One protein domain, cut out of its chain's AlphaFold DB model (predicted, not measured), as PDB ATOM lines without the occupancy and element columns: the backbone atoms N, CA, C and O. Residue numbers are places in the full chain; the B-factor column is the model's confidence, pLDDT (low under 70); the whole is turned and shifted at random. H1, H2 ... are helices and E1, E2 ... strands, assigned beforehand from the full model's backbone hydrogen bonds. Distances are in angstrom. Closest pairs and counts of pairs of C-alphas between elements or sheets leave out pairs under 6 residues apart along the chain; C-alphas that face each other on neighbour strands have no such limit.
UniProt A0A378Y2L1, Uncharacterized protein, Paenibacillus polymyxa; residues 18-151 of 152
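Overview. This is residues 18 to 151 of the 152 residues of an uncharacterized protein of Paenibacillus polymyxa (UniProt A0A378Y2L1). A loose, elongated model has four helices at one end, where H2 crosses the long H1 and H3 and H4 lead back to it; next come two separate strand pairs, E2 with E3 and E1 with E4. H5 sticks out at the far end as an arm. The 134 printed residues hold, in order, E1, E2, H1, H2, H3, H4, E3, E4 and H5; both two-stranded sheets are antiparallel and the class is mixed. The radius of gyration of the C-alphas is 19.5 A and the spans are 64 by 37 by 35 A.

Arrangement. E1, residues 18 to 20, and E4, residues 128 to 132, are antiparallel neighbours, with N 19 and O 130 at 2.8 A, within hydrogen-bond range. E2, residues 29 to 33, and E3, residues 115 to 119, are likewise antiparallel, with N 30 and O 118 at 2.9 A. The closest C-alphas of E2 and H1, residues 50 to 70, are those of Phe 31 and Leu 53, 7.4 A apart. H1 touches H2, residues 83 to 93, about perpendicular at 81 degrees; their closest C-alphas, of Gly 66 and Gly 87, are 3.6 A apart. H3, residues 96 to 103, only just touches H2, only at the corner, with 3 pairs of C-alphas within 8 A, the closest those of Ile 91 and Val 97, 6.2 A. H4, residues 105 to 112, only just touches H1, at residues 60 to 64 alone, with 3 such pairs; the closest C-alphas are those of Arg 64 and Ile 111, 6.6 A. H3 and H4 only just touch, only at the corner, with 3 such pairs, the closest those of Thr 101 and Phe 107, 6.8 A. H5, residues 139 to 150, touches no helix. Every O i to N i+4 pair is within range in H2, H3, H4 and H5, and 16 of 17 in H1.

Along the chain. E1 begins at C-alpha 18 (-36.581, -50.052, -17.705). H1 spans 31.0 A from C-alpha 50 (-32.069, -60.401, -33.742), H2 15.1 A, E2 13.4 A and E3 13.2 A. H5 spans 16.2 A and ends at C-alpha 150 (-46.369, -25.163, -1.761).

Size, cuts and confidence. The C-alphas farthest apart, of Lys 93 and Phe 151, are 65.7 A apart. The printed part has no cut; the links E2 to H1 and H1 to H2 are long. Residues 71 to 76, 137 to 143 and 146 to 151 stand free. Residues 34 to 45, 72 to 80, 134 to 143 and 150 to 151 have pLDDT under 70.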
ATOM      1  N   PHE A  18     -36.443 -48.614 -17.872       87.25
ATOM      2  CA  PHE A  18     -36.581 -50.052 -17.705       87.25
ATOM      3  C   PHE A  18     -35.566 -50.771 -18.584       87.25
ATOM      4  O   PHE A  18     -35.319 -50.364 -19.715       87.25
ATOM      5  N   VAL A  19     -35.016 -51.863 -18.068       89.06
ATOM      6  CA  VAL A  19     -34.242 -52.825 -18.850       89.06
ATOM      7  C   VAL A  19     -35.167 -53.983 -19.181       89.06
ATOM      8  O   VAL A  19     -35.790 -54.557 -18.284       89.06
ATOM      9  N   PHE A  20     -35.242 -54.342 -20.454       91.56
ATOM     10  CA  PHE A  20     -35.998 -55.484 -20.950       91.56
ATOM     11  C   PHE A  20     -35.160 -56.237 -21.987       91.56
ATOM     12  O   PHE A  20     -34.170 -55.717 -22.500       91.56
ATOM     13  N   ARG A  21     -35.528 -57.487 -22.268       89.94
ATOM     14  CA  ARG A  21     -34.884 -58.295 -23.313       89.94
ATOM     15  C   ARG A  21     -35.643 -58.122 -24.615       89.94
ATOM     16  O   ARG A  21     -36.851 -58.291 -24.580       89.94
ATOM     17  N   VAL A  22     -34.953 -57.841 -25.719       91.50
ATOM     18  CA  VAL A  22     -35.522 -57.847 -27.080       91.50
ATOM     19  C   VAL A  22     -35.672 -59.293 -27.567       91.50
ATOM     20  O   VAL A  22     -34.816 -60.133 -27.282       91.50
ATOM     21  N   GLU A  23     -36.755 -59.584 -28.275       92.38
ATOM     22  CA  GLU A  23     -37.110 -60.903 -28.809       92.38
ATOM     23  C   GLU A  23     -37.385 -60.816 -30.317       92.38
ATOM     24  O   GLU A  23     -37.662 -59.744 -30.845       92.38
ATOM     25  N   GLU A  24     -37.358 -61.954 -31.021       92.38
ATOM     26  CA  GLU A  24     -37.659 -62.003 -32.466       92.38
ATOM     27  C   GLU A  24     -39.049 -61.436 -32.808       92.38
ATOM     28  O   GLU A  24     -39.260 -60.880 -33.880       92.38
ATOM     29  N   SER A  25     -40.001 -61.530 -31.877       91.00
ATOM     30  CA  SER A  25     -41.358 -60.999 -32.028       91.00
ATOM     31  C   SER A  25     -41.438 -59.466 -32.022       91.00
ATOM     32  O   SER A  25     -42.484 -58.922 -32.373       91.00
ATOM     33  N   ASP A  26     -40.372 -58.754 -31.646       90.44
ATOM     34  CA  ASP A  26     -40.344 -57.284 -31.647       90.44
ATOM     35  C   ASP A  26     -39.996 -56.685 -33.012       90.44
ATOM     36  O   ASP A  26     -40.102 -55.469 -33.201       90.44
ATOM     37  N   PHE A  27     -39.556 -57.526 -33.948       90.19
ATOM     38  CA  PHE A  27     -39.166 -57.111 -35.283       90.19
ATOM     39  C   PHE A  27     -40.374 -57.122 -36.243       90.19
ATOM     40  O   PHE A  27     -41.275 -57.952 -36.098       90.19
ATOM     41  N   PRO A  28     -40.420 -56.224 -37.247       90.31
ATOM     42  CA  PRO A  28     -39.342 -55.336 -37.669       90.31
ATOM     43  C   PRO A  28     -39.052 -54.192 -36.689       90.31
ATOM     44  O   PRO A  28     -39.940 -53.718 -35.990       90.31
ATOM     45  N   ALA A  29     -37.801 -53.744 -36.648       88.81
ATOM     46  CA  ALA A  29     -37.337 -52.640 -35.816       88.81
ATOM     47  C   ALA A  29     -36.427 -51.705 -36.620       88.81
ATOM     48  O   ALA A  29     -35.964 -52.043 -37.709       88.81
ATOM     49  N   TYR A  30     -36.154 -50.528 -36.077       87.12
ATOM     50  CA  TYR A  30     -35.180 -49.593 -36.625       87.12
ATOM     51  C   TYR A  30     -34.053 -49.388 -35.620       87.12
ATOM     52  O   TYR A  30     -34.319 -49.100 -34.457       87.12
ATOM     53  N   PHE A  31     -32.809 -49.519 -36.068       86.81
ATOM     54  CA  PHE A  31     -31.625 -49.180 -35.290       86.81
ATOM     55  C   PHE A  31     -30.836 -48.103 -36.035       86.81
ATOM     56  O   PHE A  31     -30.560 -48.265 -37.223       86.81
ATOM     57  N   GLY A  32     -30.499 -47.003 -35.366       81.06
ATOM     58  CA  GLY A  32     -29.795 -45.894 -36.011       81.06
ATOM     59  C   GLY A  32     -29.611 -44.681 -35.111       81.06
ATOM     60  O   GLY A  32     -29.923 -44.724 -33.924       81.06
ATOM     61  N   HIS A  33     -29.091 -43.593 -35.679       77.62
ATOM     62  CA  HIS A  33     -28.810 -42.364 -34.940       77.62
ATOM     63  C   HIS A  33     -30.108 -41.671 -34.478       77.62
ATOM     64  O   HIS A  33     -31.063 -41.561 -35.246       77.62
ATOM     65  N   PHE A  34     -30.163 -41.151 -33.250       67.12
ATOM     66  CA  PHE A  34     -31.376 -40.551 -32.676       67.12
ATOM     67  C   PHE A  34     -31.767 -39.225 -33.351       67.12
ATOM     68  O   PHE A  34     -32.950 -38.942 -33.522       67.12
ATOM     69  N   ILE A  35     -30.775 -38.442 -33.801       61.69
ATOM     70  CA  ILE A  35     -30.972 -37.243 -34.649       61.69
ATOM     71  C   ILE A  35     -31.420 -37.619 -36.081       61.69
ATOM     72  O   ILE A  35     -31.938 -36.775 -36.809       61.69
ATOM     73  N   GLY A  36     -31.332 -38.900 -36.460       50.47
ATOM     74  CA  GLY A  36     -31.712 -39.433 -37.773       50.47
ATOM     75  C   GLY A  36     -33.222 -39.580 -38.025       50.47
ATOM     76  O   GLY A  36     -33.669 -40.357 -38.862       50.47
ATOM     77  N   HIS A  37     -34.043 -38.820 -37.300       51.53
ATOM     78  CA  HIS A  37     -35.453 -38.583 -37.624       51.53
ATOM     79  C   HIS A  37     -35.689 -37.117 -38.020       51.53
ATOM     80  O   HIS A  37     -36.694 -36.512 -37.653       51.53
ATOM     81  N   MET A  38     -34.778 -36.523 -38.795       41.25
ATOM     82  CA  MET A  38     -35.025 -35.237 -39.452       41.25
ATOM     83  C   MET A  38     -35.179 -35.425 -40.961       41.25
ATOM     84  O   MET A  38     -34.188 -35.507 -41.677       41.25
ATOM     85  N   THR A  39     -36.441 -35.507 -41.415       39.91
ATOM     86  CA  THR A  39     -37.011 -35.235 -42.767       39.91
ATOM     87  C   THR A  39     -36.267 -35.678 -44.045       39.91
ATOM     88  O   THR A  39     -36.730 -35.390 -45.145       39.91
ATOM     89  N   SER A  40     -35.162 -36.408 -43.942       42.97
ATOM     90  CA  SER A  40     -34.305 -36.839 -45.053       42.97
ATOM     91  C   SER A  40     -33.689 -38.225 -44.842       42.97
ATOM     92  O   SER A  40     -33.296 -38.854 -45.821       42.97
ATOM     93  N   ASP A  41     -33.713 -38.755 -43.616       44.81
ATOM     94  CA  ASP A  41     -33.425 -40.161 -43.355       44.81
ATOM     95  C   ASP A  41     -34.620 -41.015 -43.756       44.81
ATOM     96  O   ASP A  41     -35.691 -41.012 -43.139       44.81
ATOM     97  N   ARG A  42     -34.449 -41.740 -44.856       46.69
ATOM     98  CA  ARG A  42     -35.431 -42.723 -45.268       46.69
ATOM     99  C   ARG A  42     -35.373 -43.888 -44.285       46.69
ATOM    100  O   ARG A  42     -34.317 -44.454 -44.022       46.69
ATOM    101  N   SER A  43     -36.540 -44.283 -43.798       52.12
ATOM    102  CA  SER A  43     -36.859 -45.514 -43.067       52.12
ATOM    103  C   SER A  43     -36.580 -46.798 -43.883       52.12
ATOM    104  O   SER A  43     -37.400 -47.712 -43.921       52.12
ATOM    105  N   GLU A  44     -35.476 -46.850 -44.629       54.94
ATOM    106  CA  GLU A  44     -35.325 -47.688 -45.823       54.94
ATOM    107  C   GLU A  44     -34.895 -49.133 -45.552       54.94
ATOM    108  O   GLU A  44     -34.995 -49.969 -46.450       54.94
ATOM    109  N   LYS A  45     -34.454 -49.471 -44.334       67.19
ATOM    110  CA  LYS A  45     -34.064 -50.845 -43.982       67.19
ATOM    111  C   LYS A  45     -34.535 -51.217 -42.576       67.19
ATOM    112  O   LYS A  45     -33.797 -51.002 -41.618       67.19
ATOM    113  N   PRO A  46     -35.753 -51.761 -42.427       82.38
ATOM    114  CA  PRO A  46     -36.145 -52.369 -41.167       82.38
ATOM    115  C   PRO A  46     -35.230 -53.558 -40.869       82.38
ATOM    116  O   PRO A  46     -35.039 -54.421 -41.729       82.38
ATOM    117  N   ILE A  47     -34.717 -53.609 -39.645       88.69
ATOM    118  CA  ILE A  47     -34.103 -54.793 -39.055       88.69
ATOM    119  C   ILE A  47     -35.213 -55.813 -38.843       88.69
ATOM    120  O   ILE A  47     -36.253 -55.467 -38.286       88.69
ATOM    121  N   LYS A  48     -35.037 -57.046 -39.307       91.44
ATOM    122  CA  LYS A  48     -36.088 -58.076 -39.307       91.44
ATOM    123  C   LYS A  48     -35.855 -59.187 -38.299       91.44
ATOM    124  O   LYS A  48     -36.789 -59.931 -38.024       91.44
ATOM    125  N   THR A  49     -34.632 -59.324 -37.798       93.62
ATOM    126  CA  THR A  49     -34.249 -60.404 -36.884       93.62
ATOM    127  C   THR A  49     -33.262 -59.916 -35.831       93.62
ATOM    128  O   THR A  49     -32.560 -58.917 -36.039       93.62
ATOM    129  N   LEU A  50     -33.125 -60.663 -34.731       94.12
ATOM    130  CA  LEU A  50     -32.069 -60.401 -33.742       94.12
ATOM    131  C   LEU A  50     -30.666 -60.515 -34.349       94.12
ATOM    132  O   LEU A  50     -29.757 -59.798 -33.934       94.12
ATOM    133  N   ILE A  51     -30.485 -61.404 -35.330       95.31
ATOM    134  CA  ILE A  51     -29.205 -61.583 -36.025       95.31
ATOM    135  C   ILE A  51     -28.843 -60.310 -36.792       95.31
ATOM    136  O   ILE A  51     -27.728 -59.813 -36.653       95.31
ATOM    137  N   GLU A  52     -29.789 -59.755 -37.554       93.50
ATOM    138  CA  GLU A  52     -29.584 -58.492 -38.271       93.50
ATOM    139  C   GLU A  52     -29.281 -57.342 -37.298       93.50
ATOM    140  O   GLU A  52     -28.351 -56.575 -37.542       93.50
ATOM    141  N   LEU A  53     -29.976 -57.267 -36.154       93.00
ATOM    142  CA  LEU A  53     -29.676 -56.271 -35.116       93.00
ATOM    143  C   LEU A  53     -28.238 -56.409 -34.595       93.00
ATOM    144  O   LEU A  53     -27.518 -55.417 -34.480       93.00
ATOM    145  N   GLY A  54     -27.812 -57.638 -34.291       93.25
ATOM    146  CA  GLY A  54     -26.456 -57.918 -33.821       93.25
ATOM    147  C   GLY A  54     -25.390 -57.525 -34.846       93.25
ATOM    148  O   GLY A  54     -24.367 -56.950 -34.473       93.25
ATOM    149  N   MET A  55     -25.648 -57.775 -36.133       94.00
ATOM    150  CA  MET A  55     -24.756 -57.382 -37.227       94.00
ATOM    151  C   MET A  55     -24.642 -55.862 -37.366       94.00
ATOM    152  O   MET A  55     -23.533 -55.357 -37.539       94.00
ATOM    153  N   GLU A  56     -25.751 -55.124 -37.264       91.25
ATOM    154  CA  GLU A  56     -25.718 -53.659 -37.336       91.25
ATOM    155  C   GLU A  56     -24.974 -53.046 -36.148       91.25
ATOM    156  O   GLU A  56     -24.067 -52.243 -36.355       91.25
ATOM    157  N   ILE A  57     -25.245 -53.496 -34.916       92.25
ATOM    158  CA  ILE A  57     -24.502 -53.043 -33.725       92.25
ATOM    159  C   ILE A  57     -23.004 -53.339 -33.882       92.25
ATOM    160  O   ILE A  57     -22.161 -52.480 -33.610       92.25
ATOM    161  N   GLN A  58     -22.653 -54.538 -34.354       94.31
ATOM    162  CA  GLN A  58     -21.263 -54.900 -34.617       94.31
ATOM    163  C   GLN A  58     -20.626 -53.972 -35.661       94.31
ATOM    164  O   GLN A  58     -19.507 -53.501 -35.448       94.31
ATOM    165  N   ASN A  59     -21.319 -53.688 -36.766       93.62
ATOM    166  CA  ASN A  59     -20.829 -52.778 -37.798       93.62
ATOM    167  C   ASN A  59     -20.639 -51.356 -37.257       93.62
ATOM    168  O   ASN A  59     -19.619 -50.743 -37.567       93.62
ATOM    169  N   THR A  60     -21.544 -50.857 -36.411       91.25
ATOM    170  CA  THR A  60     -21.404 -49.554 -35.738       91.25
ATOM    171  C   THR A  60     -20.148 -49.503 -34.868       91.25
ATOM    172  O   THR A  60     -19.372 -48.553 -34.968       91.25
ATOM    173  N   ILE A  61     -19.891 -50.543 -34.068       93.06
ATOM    174  CA  ILE A  61     -18.676 -50.629 -33.239       93.06
ATOM    175  C   ILE A  61     -17.420 -50.615 -34.120       93.06
ATOM    176  O   ILE A  61     -16.479 -49.867 -33.855       93.06
ATOM    177  N   ILE A  62     -17.401 -51.412 -35.193       94.19
ATOM    178  CA  ILE A  62     -16.261 -51.471 -36.119       94.19
ATOM    179  C   ILE A  62     -16.042 -50.114 -36.798       94.19
ATOM    180  O   ILE A  62     -14.904 -49.653 -36.886       94.19
ATOM    181  N   TRP A  63     -17.110 -49.458 -37.248       92.00
ATOM    182  CA  TRP A  63     -17.049 -48.127 -37.849       92.00
ATOM    183  C   TRP A  63     -16.424 -47.110 -36.882       92.00
ATOM    184  O   TRP A  63     -15.492 -46.405 -37.263       92.00
ATOM    185  N   ARG A  64     -16.836 -47.108 -35.605       89.56
ATOM    186  CA  ARG A  64     -16.284 -46.216 -34.565       89.56
ATOM    187  C   ARG A  64     -14.819 -46.510 -34.233       89.56
ATOM    188  O   ARG A  64     -14.058 -45.585 -33.962       89.56
ATOM    189  N   ILE A  65     -14.386 -47.772 -34.297       91.69
ATOM    190  CA  ILE A  65     -12.956 -48.125 -34.206       91.69
ATOM    191  C   ILE A  65     -12.173 -47.492 -35.369       91.69
ATOM    192  O   ILE A  65     -11.085 -46.954 -35.158       91.69
ATOM    193  N   GLY A  66     -12.728 -47.534 -36.585       90.69
ATOM    194  CA  GLY A  66     -12.137 -46.894 -37.762       90.69
ATOM    195  C   GLY A  66     -12.052 -45.373 -37.637       90.69
ATOM    196  O   GLY A  66     -10.998 -44.801 -37.909       90.69
ATOM    197  N   GLU A  67     -13.123 -44.733 -37.169       87.81
ATOM    198  CA  GLU A  67     -13.170 -43.291 -36.884       87.81
ATOM    199  C   GLU A  67     -12.122 -42.888 -35.830       87.81
ATOM    200  O   GLU A  67     -11.313 -41.983 -36.045       87.81
ATOM    201  N   ARG A  68     -12.039 -43.622 -34.716       86.88
ATOM    202  CA  ARG A  68     -11.058 -43.360 -33.652       86.88
ATOM    203  C   ARG A  68      -9.610 -43.456 -34.140       86.88
ATOM    204  O   ARG A  68      -8.749 -42.729 -33.644       86.88
ATOM    205  N   ALA A  69      -9.327 -44.326 -35.109       85.50
ATOM    206  CA  ALA A  69      -7.986 -44.485 -35.667       85.50
ATOM    207  C   ALA A  69      -7.503 -43.251 -36.454       85.50
ATOM    208  O   ALA A  69      -6.293 -43.080 -36.620       85.50
ATOM    209  N   VAL A  70      -8.416 -42.383 -36.909       81.75
ATOM    210  CA  VAL A  70      -8.068 -41.159 -37.646       81.75
ATOM    211  C   VAL A  70      -8.097 -39.892 -36.792       81.75
ATOM    212  O   VAL A  70      -7.505 -38.900 -37.204       81.75
ATOM    213  N   TRP A  71      -8.700 -39.904 -35.595       71.25
ATOM    214  CA  TRP A  71      -8.811 -38.711 -34.732       71.25
ATOM    215  C   TRP A  71      -7.479 -38.040 -34.377       71.25
ATOM    216  O   TRP A  71      -7.451 -36.839 -34.129       71.25
ATOM    217  N   ASN A  72      -6.370 -38.782 -34.383       60.09
ATOM    218  CA  ASN A  72      -5.042 -38.225 -34.105       60.09
ATOM    219  C   ASN A  72      -4.357 -37.608 -35.341       60.09
ATOM    220  O   ASN A  72      -3.284 -37.024 -35.207       60.09
ATOM    221  N   ASN A  73      -4.953 -37.723 -36.532       63.41
ATOM    222  CA  ASN A  73      -4.435 -37.151 -37.773       63.41
ATOM    223  C   ASN A  73      -5.338 -35.995 -38.226       63.41
ATOM    224  O   ASN A  73      -6.319 -36.188 -38.942       63.41
ATOM    225  N   ILE A  74      -4.962 -34.781 -37.813       53.16
ATOM    226  CA  ILE A  74      -5.671 -33.506 -38.045       53.16
ATOM    227  C   ILE A  74      -5.929 -33.224 -39.544       53.16
ATOM    228  O   ILE A  74      -6.821 -32.452 -39.883       53.16
ATOM    229  N   GLU A  75      -5.210 -33.879 -40.459       54.56
ATOM    230  CA  GLU A  75      -5.315 -33.656 -41.909       54.56
ATOM    231  C   GLU A  75      -6.405 -34.478 -42.630       54.56
ATOM    232  O   GLU A  75      -6.575 -34.313 -43.836       54.56
ATOM    233  N   VAL A  76      -7.151 -35.366 -41.952       53.75
ATOM    234  CA  VAL A  76      -7.934 -36.412 -42.651       53.75
ATOM    235  C   VAL A  76      -9.425 -36.443 -42.306       53.75
ATOM    236  O   VAL A  76     -10.038 -37.502 -42.293       53.75
ATOM    237  N   HIS A  77     -10.069 -35.302 -42.062       52.84
ATOM    238  CA  HIS A  77     -11.542 -35.248 -42.090       52.84
ATOM    239  C   HIS A  77     -12.032 -35.056 -43.525       52.84
ATOM    240  O   HIS A  77     -12.561 -34.011 -43.893       52.84
ATOM    241  N   ASN A  78     -11.806 -36.076 -44.354       57.41
ATOM    242  CA  ASN A  78     -12.383 -36.128 -45.689       57.41
ATOM    243  C   ASN A  78     -13.720 -36.872 -45.596       57.41
ATOM    244  O   ASN A  78     -13.757 -38.007 -45.121       57.41
ATOM    245  N   HIS A  79     -14.812 -36.244 -46.040       57.12
ATOM    246  CA  HIS A  79     -16.173 -36.796 -45.942       57.12
ATOM    247  C   HIS A  79     -16.365 -38.139 -46.684       57.12
ATOM    248  O   HIS A  79     -17.349 -38.829 -46.437       57.12
ATOM    249  N   ASP A  80     -15.406 -38.536 -47.528       66.81
ATOM    250  CA  ASP A  80     -15.429 -39.769 -48.326       66.81
ATOM    251  C   ASP A  80     -14.753 -40.979 -47.646       66.81
ATOM    252  O   ASP A  80     -14.580 -42.032 -48.271       66.81
ATOM    253  N   GLN A  81     -14.308 -40.864 -46.390       77.19
ATOM    254  CA  GLN A  81     -13.660 -41.984 -45.706       77.19
ATOM    255  C   GLN A  81     -14.644 -43.101 -45.336       77.19
ATOM    256  O   GLN A  81     -15.576 -42.928 -44.554       77.19
ATOM    257  N   ASP A  82     -14.362 -44.306 -45.833       88.44
ATOM    258  CA  ASP A  82     -15.037 -45.532 -45.407       88.44
ATOM    259  C   ASP A  82     -14.458 -46.022 -44.067       88.44
ATOM    260  O   ASP A  82     -13.541 -46.853 -44.008       88.44
ATOM    261  N   PHE A  83     -14.993 -45.491 -42.965       90.00
ATOM    262  CA  PHE A  83     -14.571 -45.881 -41.617       90.00
ATOM    263  C   PHE A  83     -14.881 -47.339 -41.279       90.00
ATOM    264  O   PHE A  83     -14.162 -47.941 -40.482       90.00
ATOM    265  N   LEU A  84     -15.886 -47.957 -41.911       92.69
ATOM    266  CA  LEU A  84     -16.158 -49.380 -41.705       92.69
ATOM    267  C   LEU A  84     -15.008 -50.228 -42.259       92.69
ATOM    268  O   LEU A  84     -14.553 -51.169 -41.601       92.69
ATOM    269  N   LYS A  85     -14.505 -49.890 -43.451       94.00
ATOM    270  CA  LYS A  85     -13.321 -50.539 -44.024       94.00
ATOM    271  C   LYS A  85     -12.080 -50.304 -43.162       94.00
ATOM    272  O   LYS A  85     -11.378 -51.268 -42.856       94.00
ATOM    273  N   LEU A  86     -11.839 -49.067 -42.726       92.62
ATOM    274  CA  LEU A  86     -10.706 -48.741 -41.852       92.62
ATOM    275  C   LEU A  86     -10.757 -49.521 -40.533       92.62
ATOM    276  O   LEU A  86      -9.759 -50.118 -40.134       92.62
ATOM    277  N   GLY A  87     -11.925 -49.596 -39.893       94.38
ATOM    278  CA  GLY A  87     -12.117 -50.371 -38.668       94.38
ATOM    279  C   GLY A  87     -11.786 -51.851 -38.856       94.38
ATOM    280  O   GLY A  87     -11.064 -52.437 -38.047       94.38
ATOM    281  N   LYS A  88     -12.222 -52.452 -39.972       96.44
ATOM    282  CA  LYS A  88     -11.856 -53.837 -40.326       96.44
ATOM    283  C   LYS A  88     -10.344 -54.006 -40.492       96.44
ATOM    284  O   LYS A  88      -9.798 -55.022 -40.063       96.44
ATOM    285  N   GLU A  89      -9.655 -53.037 -41.090       95.56
ATOM    286  CA  GLU A  89      -8.194 -53.070 -41.238       95.56
ATOM    287  C   GLU A  89      -7.463 -52.937 -39.896       95.56
ATOM    288  O   GLU A  89      -6.487 -53.655 -39.666       95.56
ATOM    289  N   VAL A  90      -7.945 -52.072 -38.997       94.69
ATOM    290  CA  VAL A  90      -7.412 -51.928 -37.632       94.69
ATOM    291  C   VAL A  90      -7.538 -53.247 -36.874       94.69
ATOM    292  O   VAL A  90      -6.538 -53.753 -36.367       94.69
ATOM    293  N   ILE A  91      -8.727 -53.856 -36.878       96.38
ATOM    294  CA  ILE A  91      -8.980 -55.142 -36.210       96.38
ATOM    295  C   ILE A  91      -8.146 -56.262 -36.840       96.38
ATOM    296  O   ILE A  91      -7.632 -57.127 -36.140       96.38
ATOM    297  N   LYS A  92      -7.947 -56.250 -38.163       96.81
ATOM    298  CA  LYS A  92      -7.085 -57.234 -38.832       96.81
ATOM    299  C   LYS A  92      -5.622 -57.123 -38.388       96.81
ATOM    300  O   LYS A  92      -4.950 -58.144 -38.279       96.81
ATOM    301  N   LYS A  93      -5.121 -55.902 -38.166       96.31
ATOM    302  CA  LYS A  93      -3.749 -55.651 -37.689       96.31
ATOM    303  C   LYS A  93      -3.591 -55.960 -36.200       96.31
ATOM    304  O   LYS A  93      -2.542 -56.456 -35.805       96.31
ATOM    305  N   ASN A  94      -4.616 -55.671 -35.401       95.31
ATOM    306  CA  ASN A  94      -4.656 -55.968 -33.975       95.31
ATOM    307  C   ASN A  94      -6.069 -56.434 -33.554       95.31
ATOM    308  O   ASN A  94      -6.925 -55.599 -33.247       95.31
ATOM    309  N   PRO A  95      -6.322 -57.757 -33.518       94.12
ATOM    310  CA  PRO A  95      -7.640 -58.304 -33.190       94.12
ATOM    311  C   PRO A  95      -8.130 -57.988 -31.774       94.12
ATOM    312  O   PRO A  95      -9.339 -57.984 -31.535       94.12
ATOM    313  N   ASP A  96      -7.219 -57.719 -30.837       95.12
ATOM    314  CA  ASP A  96      -7.584 -57.464 -29.444       95.12
ATOM    315  C   ASP A  96      -8.273 -56.106 -29.257       95.12
ATOM    316  O   ASP A  96      -9.112 -55.988 -28.366       95.12
ATOM    317  N   VAL A  97      -8.077 -55.150 -30.178       93.44
ATOM    318  CA  VAL A  97      -8.769 -53.841 -30.175       93.44
ATOM    319  C   VAL A  97     -10.287 -54.000 -30.100       93.44
ATOM    320  O   VAL A  97     -10.966 -53.243 -29.406       93.44
ATOM    321  N   TYR A  98     -10.838 -54.995 -30.800       93.56
ATOM    322  CA  TYR A  98     -12.276 -55.242 -30.768       93.56
ATOM    323  C   TYR A  98     -12.729 -55.733 -29.388       93.56
ATOM    324  O   TYR A  98     -13.723 -55.242 -28.861       93.56
ATOM    325  N   LYS A  99     -11.983 -56.656 -28.766       92.69
ATOM    326  CA  LYS A  99     -12.310 -57.170 -27.425       92.69
ATOM    327  C   LYS A  99     -12.191 -56.079 -26.364       92.69
ATOM    328  O   LYS A  99     -13.078 -55.960 -25.528       92.69
ATOM    329  N   GLU A 100     -11.128 -55.280 -26.430       90.81
ATOM    330  CA  GLU A 100     -10.902 -54.144 -25.531       90.81
ATOM    331  C   GLU A 100     -12.056 -53.143 -25.625       90.81
ATOM    332  O   GLU A 100     -12.613 -52.749 -24.600       90.81
ATOM    333  N   THR A 101     -12.491 -52.830 -26.852       90.31
ATOM    334  CA  THR A 101     -13.640 -51.950 -27.118       90.31
ATOM    335  C   THR A 101     -14.917 -52.449 -26.440       90.31
ATOM    336  O   THR A 101     -15.607 -51.658 -25.808       90.31
ATOM    337  N   LEU A 102     -15.216 -53.753 -26.504       89.94
ATOM    338  CA  LEU A 102     -16.418 -54.321 -25.873       89.94
ATOM    339  C   LEU A 102     -16.422 -54.204 -24.342       89.94
ATOM    340  O   LEU A 102     -17.485 -54.270 -23.726       89.94
ATOM    341  N   THR A 103     -15.249 -54.052 -23.726       88.69
ATOM    342  CA  THR A 103     -15.094 -53.897 -22.271       88.69
ATOM    343  C   THR A 103     -14.875 -52.448 -21.826       88.69
ATOM    344  O   THR A 103     -14.930 -52.163 -20.631       88.69
ATOM    345  N   ASP A 104     -14.649 -51.524 -22.763       87.00
ATOM    346  CA  ASP A 104     -14.474 -50.098 -22.490       87.00
ATOM    347  C   ASP A 104     -15.846 -49.430 -22.343       87.00
ATOM    348  O   ASP A 104     -16.461 -48.993 -23.314       87.00
ATOM    349  N   ALA A 105     -16.339 -49.355 -21.106       84.81
ATOM    350  CA  ALA A 105     -17.655 -48.790 -20.812       84.81
ATOM    351  C   ALA A 105     -17.812 -47.338 -21.300       84.81
ATOM    352  O   ALA A 105     -18.873 -46.983 -21.805       84.81
ATOM    353  N   ALA A 106     -16.766 -46.511 -21.189       82.81
ATOM    354  CA  ALA A 106     -16.825 -45.110 -21.608       82.81
ATOM    355  C   ALA A 106     -16.884 -44.986 -23.133       82.81
ATOM    356  O   ALA A 106     -17.584 -44.125 -23.667       82.81
ATOM    357  N   PHE A 107     -16.161 -45.852 -23.842       83.31
ATOM    358  CA  PHE A 107     -16.226 -45.879 -25.295       83.31
ATOM    359  C   PHE A 107     -17.535 -46.496 -25.793       83.31
ATOM    360  O   PHE A 107     -18.107 -45.978 -26.739       83.31
ATOM    361  N   MET A 108     -18.069 -47.529 -25.135       86.19
ATOM    362  CA  MET A 108     -19.392 -48.077 -25.459       86.19
ATOM    363  C   MET A 108     -20.520 -47.067 -25.218       86.19
ATOM    364  O   MET A 108     -21.438 -46.999 -26.035       86.19
ATOM    365  N   GLU A 109     -20.434 -46.263 -24.150       83.81
ATOM    366  CA  GLU A 109     -21.330 -45.119 -23.932       83.81
ATOM    367  C   GLU A 109     -21.235 -44.160 -25.122       83.81
ATOM    368  O   GLU A 109     -22.243 -43.905 -25.758       83.81
ATOM    369  N   TYR A 110     -20.031 -43.734 -25.508       83.00
ATOM    370  CA  TYR A 110     -19.827 -42.855 -26.666       83.00
ATOM    371  C   TYR A 110     -20.314 -43.446 -28.008       83.00
ATOM    372  O   TYR A 110     -20.876 -42.747 -28.844       83.00
ATOM    373  N   ILE A 111     -20.097 -44.742 -28.253       84.12
ATOM    374  CA  ILE A 111     -20.499 -45.396 -29.510       84.12
ATOM    375  C   ILE A 111     -22.024 -45.391 -29.654       84.12
ATOM    376  O   ILE A 111     -22.527 -45.211 -30.764       84.12
ATOM    377  N   LEU A 112     -22.734 -45.639 -28.549       85.25
ATOM    378  CA  LEU A 112     -24.169 -45.911 -28.537       85.25
ATOM    379  C   LEU A 112     -25.011 -44.768 -27.962       85.25
ATOM    380  O   LEU A 112     -26.233 -44.873 -28.028       85.25
ATOM    381  N   GLU A 113     -24.410 -43.703 -27.419       82.56
ATOM    382  CA  GLU A 113     -25.144 -42.576 -26.815       82.56
ATOM    383  C   GLU A 113     -26.125 -41.954 -27.801       82.56
ATOM    384  O   GLU A 113     -27.245 -41.600 -27.430       82.56
ATOM    385  N   ASP A 114     -25.716 -41.914 -29.067       79.00
ATOM    386  CA  ASP A 114     -26.502 -41.357 -30.145       79.00
ATOM    387  C   ASP A 114     -27.325 -42.419 -30.891       79.00
ATOM    388  O   ASP A 114     -28.014 -42.098 -31.855       79.00
ATOM    389  N   CYS A 115     -27.276 -43.692 -30.505       84.94
ATOM    390  CA  CYS A 115     -28.047 -44.742 -31.165       84.94
ATOM    391  C   CYS A 115     -29.380 -44.993 -30.453       84.94
ATOM    392  O   CYS A 115     -29.468 -45.027 -29.227       84.94
ATOM    393  N   GLN A 116     -30.428 -45.252 -31.229       86.62
ATOM    394  CA  GLN A 116     -31.725 -45.698 -30.734       86.62
ATOM    395  C   GLN A 116     -32.167 -46.982 -31.434       86.62
ATOM    396  O   GLN A 116     -31.923 -47.167 -32.626       86.62
ATOM    397  N   LEU A 117     -32.858 -47.845 -30.685       87.81
ATOM    398  CA  LEU A 117     -33.622 -48.972 -31.210       87.81
ATOM    399  C   LEU A 117     -35.114 -48.657 -31.069       87.81
ATOM    400  O   LEU A 117     -35.632 -48.572 -29.956       87.81
ATOM    401  N   VAL A 118     -35.802 -48.495 -32.194       87.56
ATOM    402  CA  VAL A 118     -37.245 -48.253 -32.259       87.56
ATOM    403  C   VAL A 118     -37.932 -49.554 -32.649       87.56
ATOM    404  O   VAL A 118     -37.765 -50.053 -33.762       87.56
ATOM    405  N   LEU A 119     -38.694 -50.117 -31.716       86.81
ATOM    406  CA  LEU A 119     -39.453 -51.349 -31.919       86.81
ATOM    407  C   LEU A 119     -40.839 -51.023 -32.481       86.81
ATOM    408  O   LEU A 119     -41.437 -50.012 -32.111       86.81
ATOM    409  N   THR A 120     -41.367 -51.879 -33.357       82.62
ATOM    410  CA  THR A 120     -42.733 -51.701 -33.890       82.62
ATOM    411  C   THR A 120     -43.808 -52.162 -32.916       82.62
ATOM    412  O   THR A 120     -44.917 -51.627 -32.921       82.62
ATOM    413  N   ASN A 121     -43.475 -53.120 -32.050       82.88
ATOM    414  CA  ASN A 121     -44.402 -53.705 -31.092       82.88
ATOM    415  C   ASN A 121     -44.221 -53.125 -29.687       82.88
ATOM    416  O   ASN A 121     -43.124 -52.770 -29.255       82.88
ATOM    417  N   SER A 122     -45.331 -53.046 -28.953       85.31
ATOM    418  CA  SER A 122     -45.315 -52.661 -27.541       85.31
ATOM    419  C   SER A 122     -44.729 -53.778 -26.682       85.31
ATOM    420  O   SER A 122     -45.085 -54.946 -26.838       85.31
ATOM    421  N   ILE A 123     -43.888 -53.411 -25.719       85.81
ATOM    422  CA  ILE A 123     -43.294 -54.360 -24.777       85.81
ATOM    423  C   ILE A 123     -44.255 -54.629 -23.619       85.81
ATOM    424  O   ILE A 123     -44.717 -53.707 -22.946       85.81
ATOM    425  N   ASN A 124     -44.534 -55.908 -23.357       88.75
ATOM    426  CA  ASN A 124     -45.306 -56.311 -22.185       88.75
ATOM    427  C   ASN A 124     -44.492 -56.080 -20.899       88.75
ATOM    428  O   ASN A 124     -43.307 -56.407 -20.840       88.75
ATOM    429  N   ALA A 125     -45.144 -55.586 -19.843       88.06
ATOM    430  CA  ALA A 125     -44.521 -55.375 -18.537       88.06
ATOM    431  C   ALA A 125     -43.868 -56.645 -17.956       88.06
ATOM    432  O   ALA A 125     -42.875 -56.539 -17.239       88.06
ATOM    433  N   SER A 126     -44.362 -57.840 -18.303       90.38
ATOM    434  CA  SER A 126     -43.771 -59.119 -17.883       90.38
ATOM    435  C   SER A 126     -42.341 -59.348 -18.392       90.38
ATOM    436  O   SER A 126     -41.626 -60.172 -17.830       90.38
ATOM    437  N   ARG A 127     -41.908 -58.621 -19.432       90.06
ATOM    438  CA  ARG A 127     -40.557 -58.707 -20.013       90.06
ATOM    439  C   ARG A 127     -39.557 -57.730 -19.386       90.06
ATOM    440  O   ARG A 127     -38.381 -57.735 -19.759       90.06
ATOM    441  N   ILE A 128     -39.996 -56.891 -18.446       90.25
ATOM    442  CA  ILE A 128     -39.118 -55.970 -17.717       90.25
ATOM    443  C   ILE A 128     -38.267 -56.771 -16.728       90.25
ATOM    444  O   ILE A 128     -38.779 -57.421 -15.821       90.25
ATOM    445  N   ILE A 129     -36.950 -56.682 -16.889       91.69
ATOM    446  CA  ILE A 129     -35.954 -57.358 -16.046       91.69
ATOM    447  C   ILE A 129     -35.550 -56.460 -14.877       91.69
ATOM    448  O   ILE A 129     -35.289 -56.938 -13.773       91.69
ATOM    449  N   ARG A 130     -35.475 -55.145 -15.110       87.31
ATOM    450  CA  ARG A 130     -35.053 -54.172 -14.098       87.31
ATOM    451  C   ARG A 130     -35.758 -52.842 -14.301       87.31
ATOM    452  O   ARG A 130     -35.844 -52.346 -15.418       87.31
ATOM    453  N   VAL A 131     -36.189 -52.238 -13.200       84.19
ATOM    454  CA  VAL A 131     -36.638 -50.844 -13.153       84.19
ATOM    455  C   VAL A 131     -35.470 -49.978 -12.688       84.19
ATOM    456  O   VAL A 131     -34.832 -50.286 -11.680       84.19
ATOM    457  N   ILE A 132     -35.188 -48.902 -13.412       82.31
ATOM    458  CA  ILE A 132     -34.240 -47.861 -13.017       82.31
ATOM    459  C   ILE A 132     -35.076 -46.672 -12.542       82.31
ATOM    460  O   ILE A 132     -35.607 -45.895 -13.341       82.31
ATOM    461  N   SER A 133     -35.278 -46.599 -11.227       71.69
ATOM    462  CA  SER A 133     -36.154 -45.604 -10.613       71.69
ATOM    463  C   SER A 133     -35.617 -44.181 -10.797       71.69
ATOM    464  O   SER A 133     -34.411 -43.962 -10.671       71.69
ATOM    465  N   PRO A 134     -36.494 -43.190 -11.038       68.00
ATOM    466  CA  PRO A 134     -36.081 -41.795 -11.075       68.00
ATOM    467  C   PRO A 134     -35.551 -41.365  -9.704       68.00
ATOM    468  O   PRO A 134     -36.164 -41.633  -8.669       68.00
ATOM    469  N   THR A 135     -34.420 -40.670  -9.696       66.69
ATOM    470  CA  THR A 135     -33.877 -40.009  -8.505       66.69
ATOM    471  C   THR A 135     -34.528 -38.644  -8.267       66.69
ATOM    472  O   THR A 135     -35.290 -38.136  -9.092       66.69
ATOM    473  N   LYS A 136     -34.203 -38.021  -7.125       58.97
ATOM    474  CA  LYS A 136     -34.672 -36.675  -6.751       58.97
ATOM    475  C   LYS A 136     -34.249 -35.569  -7.733       58.97
ATOM    476  O   LYS A 136     -34.767 -34.470  -7.651       58.97
ATOM    477  N   GLU A 137     -33.343 -35.860  -8.662       59.69
ATOM    478  CA  GLU A 137     -32.813 -34.914  -9.652       59.69
ATOM    479  C   GLU A 137     -33.675 -34.830 -10.923       59.69
ATOM    480  O   GLU A 137     -33.484 -33.944 -11.755       59.69
ATOM    481  N   PHE A 138     -34.655 -35.723 -11.094       63.81
ATOM    482  CA  PHE A 138     -35.522 -35.703 -12.269       63.81
ATOM    483  C   PHE A 138     -36.632 -34.657 -12.150       63.81
ATOM    484  O   PHE A 138     -37.354 -34.602 -11.154       63.81
ATOM    485  N   GLY A 139     -36.853 -33.897 -13.227       60.72
ATOM    486  CA  GLY A 139     -37.791 -32.768 -13.266       60.72
ATOM    487  C   GLY A 139     -39.216 -33.075 -12.788       60.72
ATOM    488  O   GLY A 139     -39.831 -32.230 -12.148       60.72
ATOM    489  N   LYS A 140     -39.741 -34.289 -13.014       62.62
ATOM    490  CA  LYS A 140     -41.065 -34.693 -12.495       62.62
ATOM    491  C   LYS A 140     -41.075 -34.917 -10.978       62.62
ATOM    492  O   LYS A 140     -42.078 -34.614 -10.339       62.62
ATOM    493  N   VAL A 141     -39.982 -35.431 -10.408       64.31
ATOM    494  CA  VAL A 141     -39.829 -35.611  -8.954       64.31
ATOM    495  C   VAL A 141     -39.632 -34.253  -8.287       64.31
ATOM    496  O   VAL A 141     -40.334 -33.956  -7.328       64.31
ATOM    497  N   LEU A 142     -38.786 -33.394  -8.870       62.09
ATOM    498  CA  LEU A 142     -38.609 -32.002  -8.441       62.09
ATOM    499  C   LEU A 142     -39.918 -31.208  -8.504       62.09
ATOM    500  O   LEU A 142     -40.243 -30.483  -7.571       62.09
ATOM    501  N   TYR A 143     -40.690 -31.355  -9.584       66.50
ATOM    502  CA  TYR A 143     -41.991 -30.701  -9.720       66.50
ATOM    503  C   TYR A 143     -42.974 -31.174  -8.649       66.50
ATOM    504  O   TYR A 143     -43.653 -30.349  -8.046       66.50
ATOM    505  N   LYS A 144     -43.035 -32.486  -8.388       72.94
ATOM    506  CA  LYS A 144     -43.907 -33.040  -7.349       72.94
ATOM    507  C   LYS A 144     -43.507 -32.542  -5.956       72.94
ATOM    508  O   LYS A 144     -44.370 -32.065  -5.241       72.94
ATOM    509  N   GLN A 145     -42.216 -32.566  -5.624       73.31
ATOM    510  CA  GLN A 145     -41.701 -32.055  -4.348       73.31
ATOM    511  C   GLN A 145     -42.000 -30.567  -4.159       73.31
ATOM    512  O   GLN A 145     -42.559 -30.195  -3.138       73.31
ATOM    513  N   LYS A 146     -41.730 -29.732  -5.172       74.31
ATOM    514  CA  LYS A 146     -42.089 -28.307  -5.124       74.31
ATOM    515  C   LYS A 146     -43.589 -28.097  -4.966       74.31
ATOM    516  O   LYS A 146     -44.001 -27.183  -4.273       74.31
ATOM    517  N   LYS A 147     -44.413 -28.901  -5.640       74.56
ATOM    518  CA  LYS A 147     -45.864 -28.800  -5.503       74.56
ATOM    519  C   LYS A 147     -46.280 -29.119  -4.067       74.56
ATOM    520  O   LYS A 147     -47.020 -28.336  -3.495       74.56
ATOM    521  N   ASP A 148     -45.785 -30.216  -3.508       75.88
ATOM    522  CA  ASP A 148     -46.120 -30.649  -2.150       75.88
ATOM    523  C   ASP A 148     -45.650 -29.611  -1.099       75.88
ATOM    524  O   ASP A 148     -46.431 -29.264  -0.224       75.88
ATOM    525  N   GLU A 149     -44.465 -28.998  -1.262       74.94
ATOM    526  CA  GLU A 149     -43.964 -27.885  -0.419       74.94
ATOM    527  C   GLU A 149     -44.808 -26.598  -0.490       74.94
ATOM    528  O   GLU A 149     -44.798 -25.803   0.441       74.94
ATOM    529  N   TYR A 150     -45.514 -26.349  -1.598       66.12
ATOM    530  CA  TYR A 150     -46.369 -25.163  -1.761       66.12
ATOM    531  C   TYR A 150     -47.766 -25.326  -1.141       66.12
ATOM    532  O   TYR A 150     -48.505 -24.342  -1.058       66.12
ATOM    533  N   PHE A 151     -48.158 -26.554  -0.788       62.00
ATOM    534  CA  PHE A 151     -49.472 -26.878  -0.222       62.00
ATOM    535  C   PHE A 151     -49.406 -27.347   1.247       62.00
ATOM    536  O   PHE A 151     -50.444 -27.733   1.790       62.00
TER     537      PHE A 151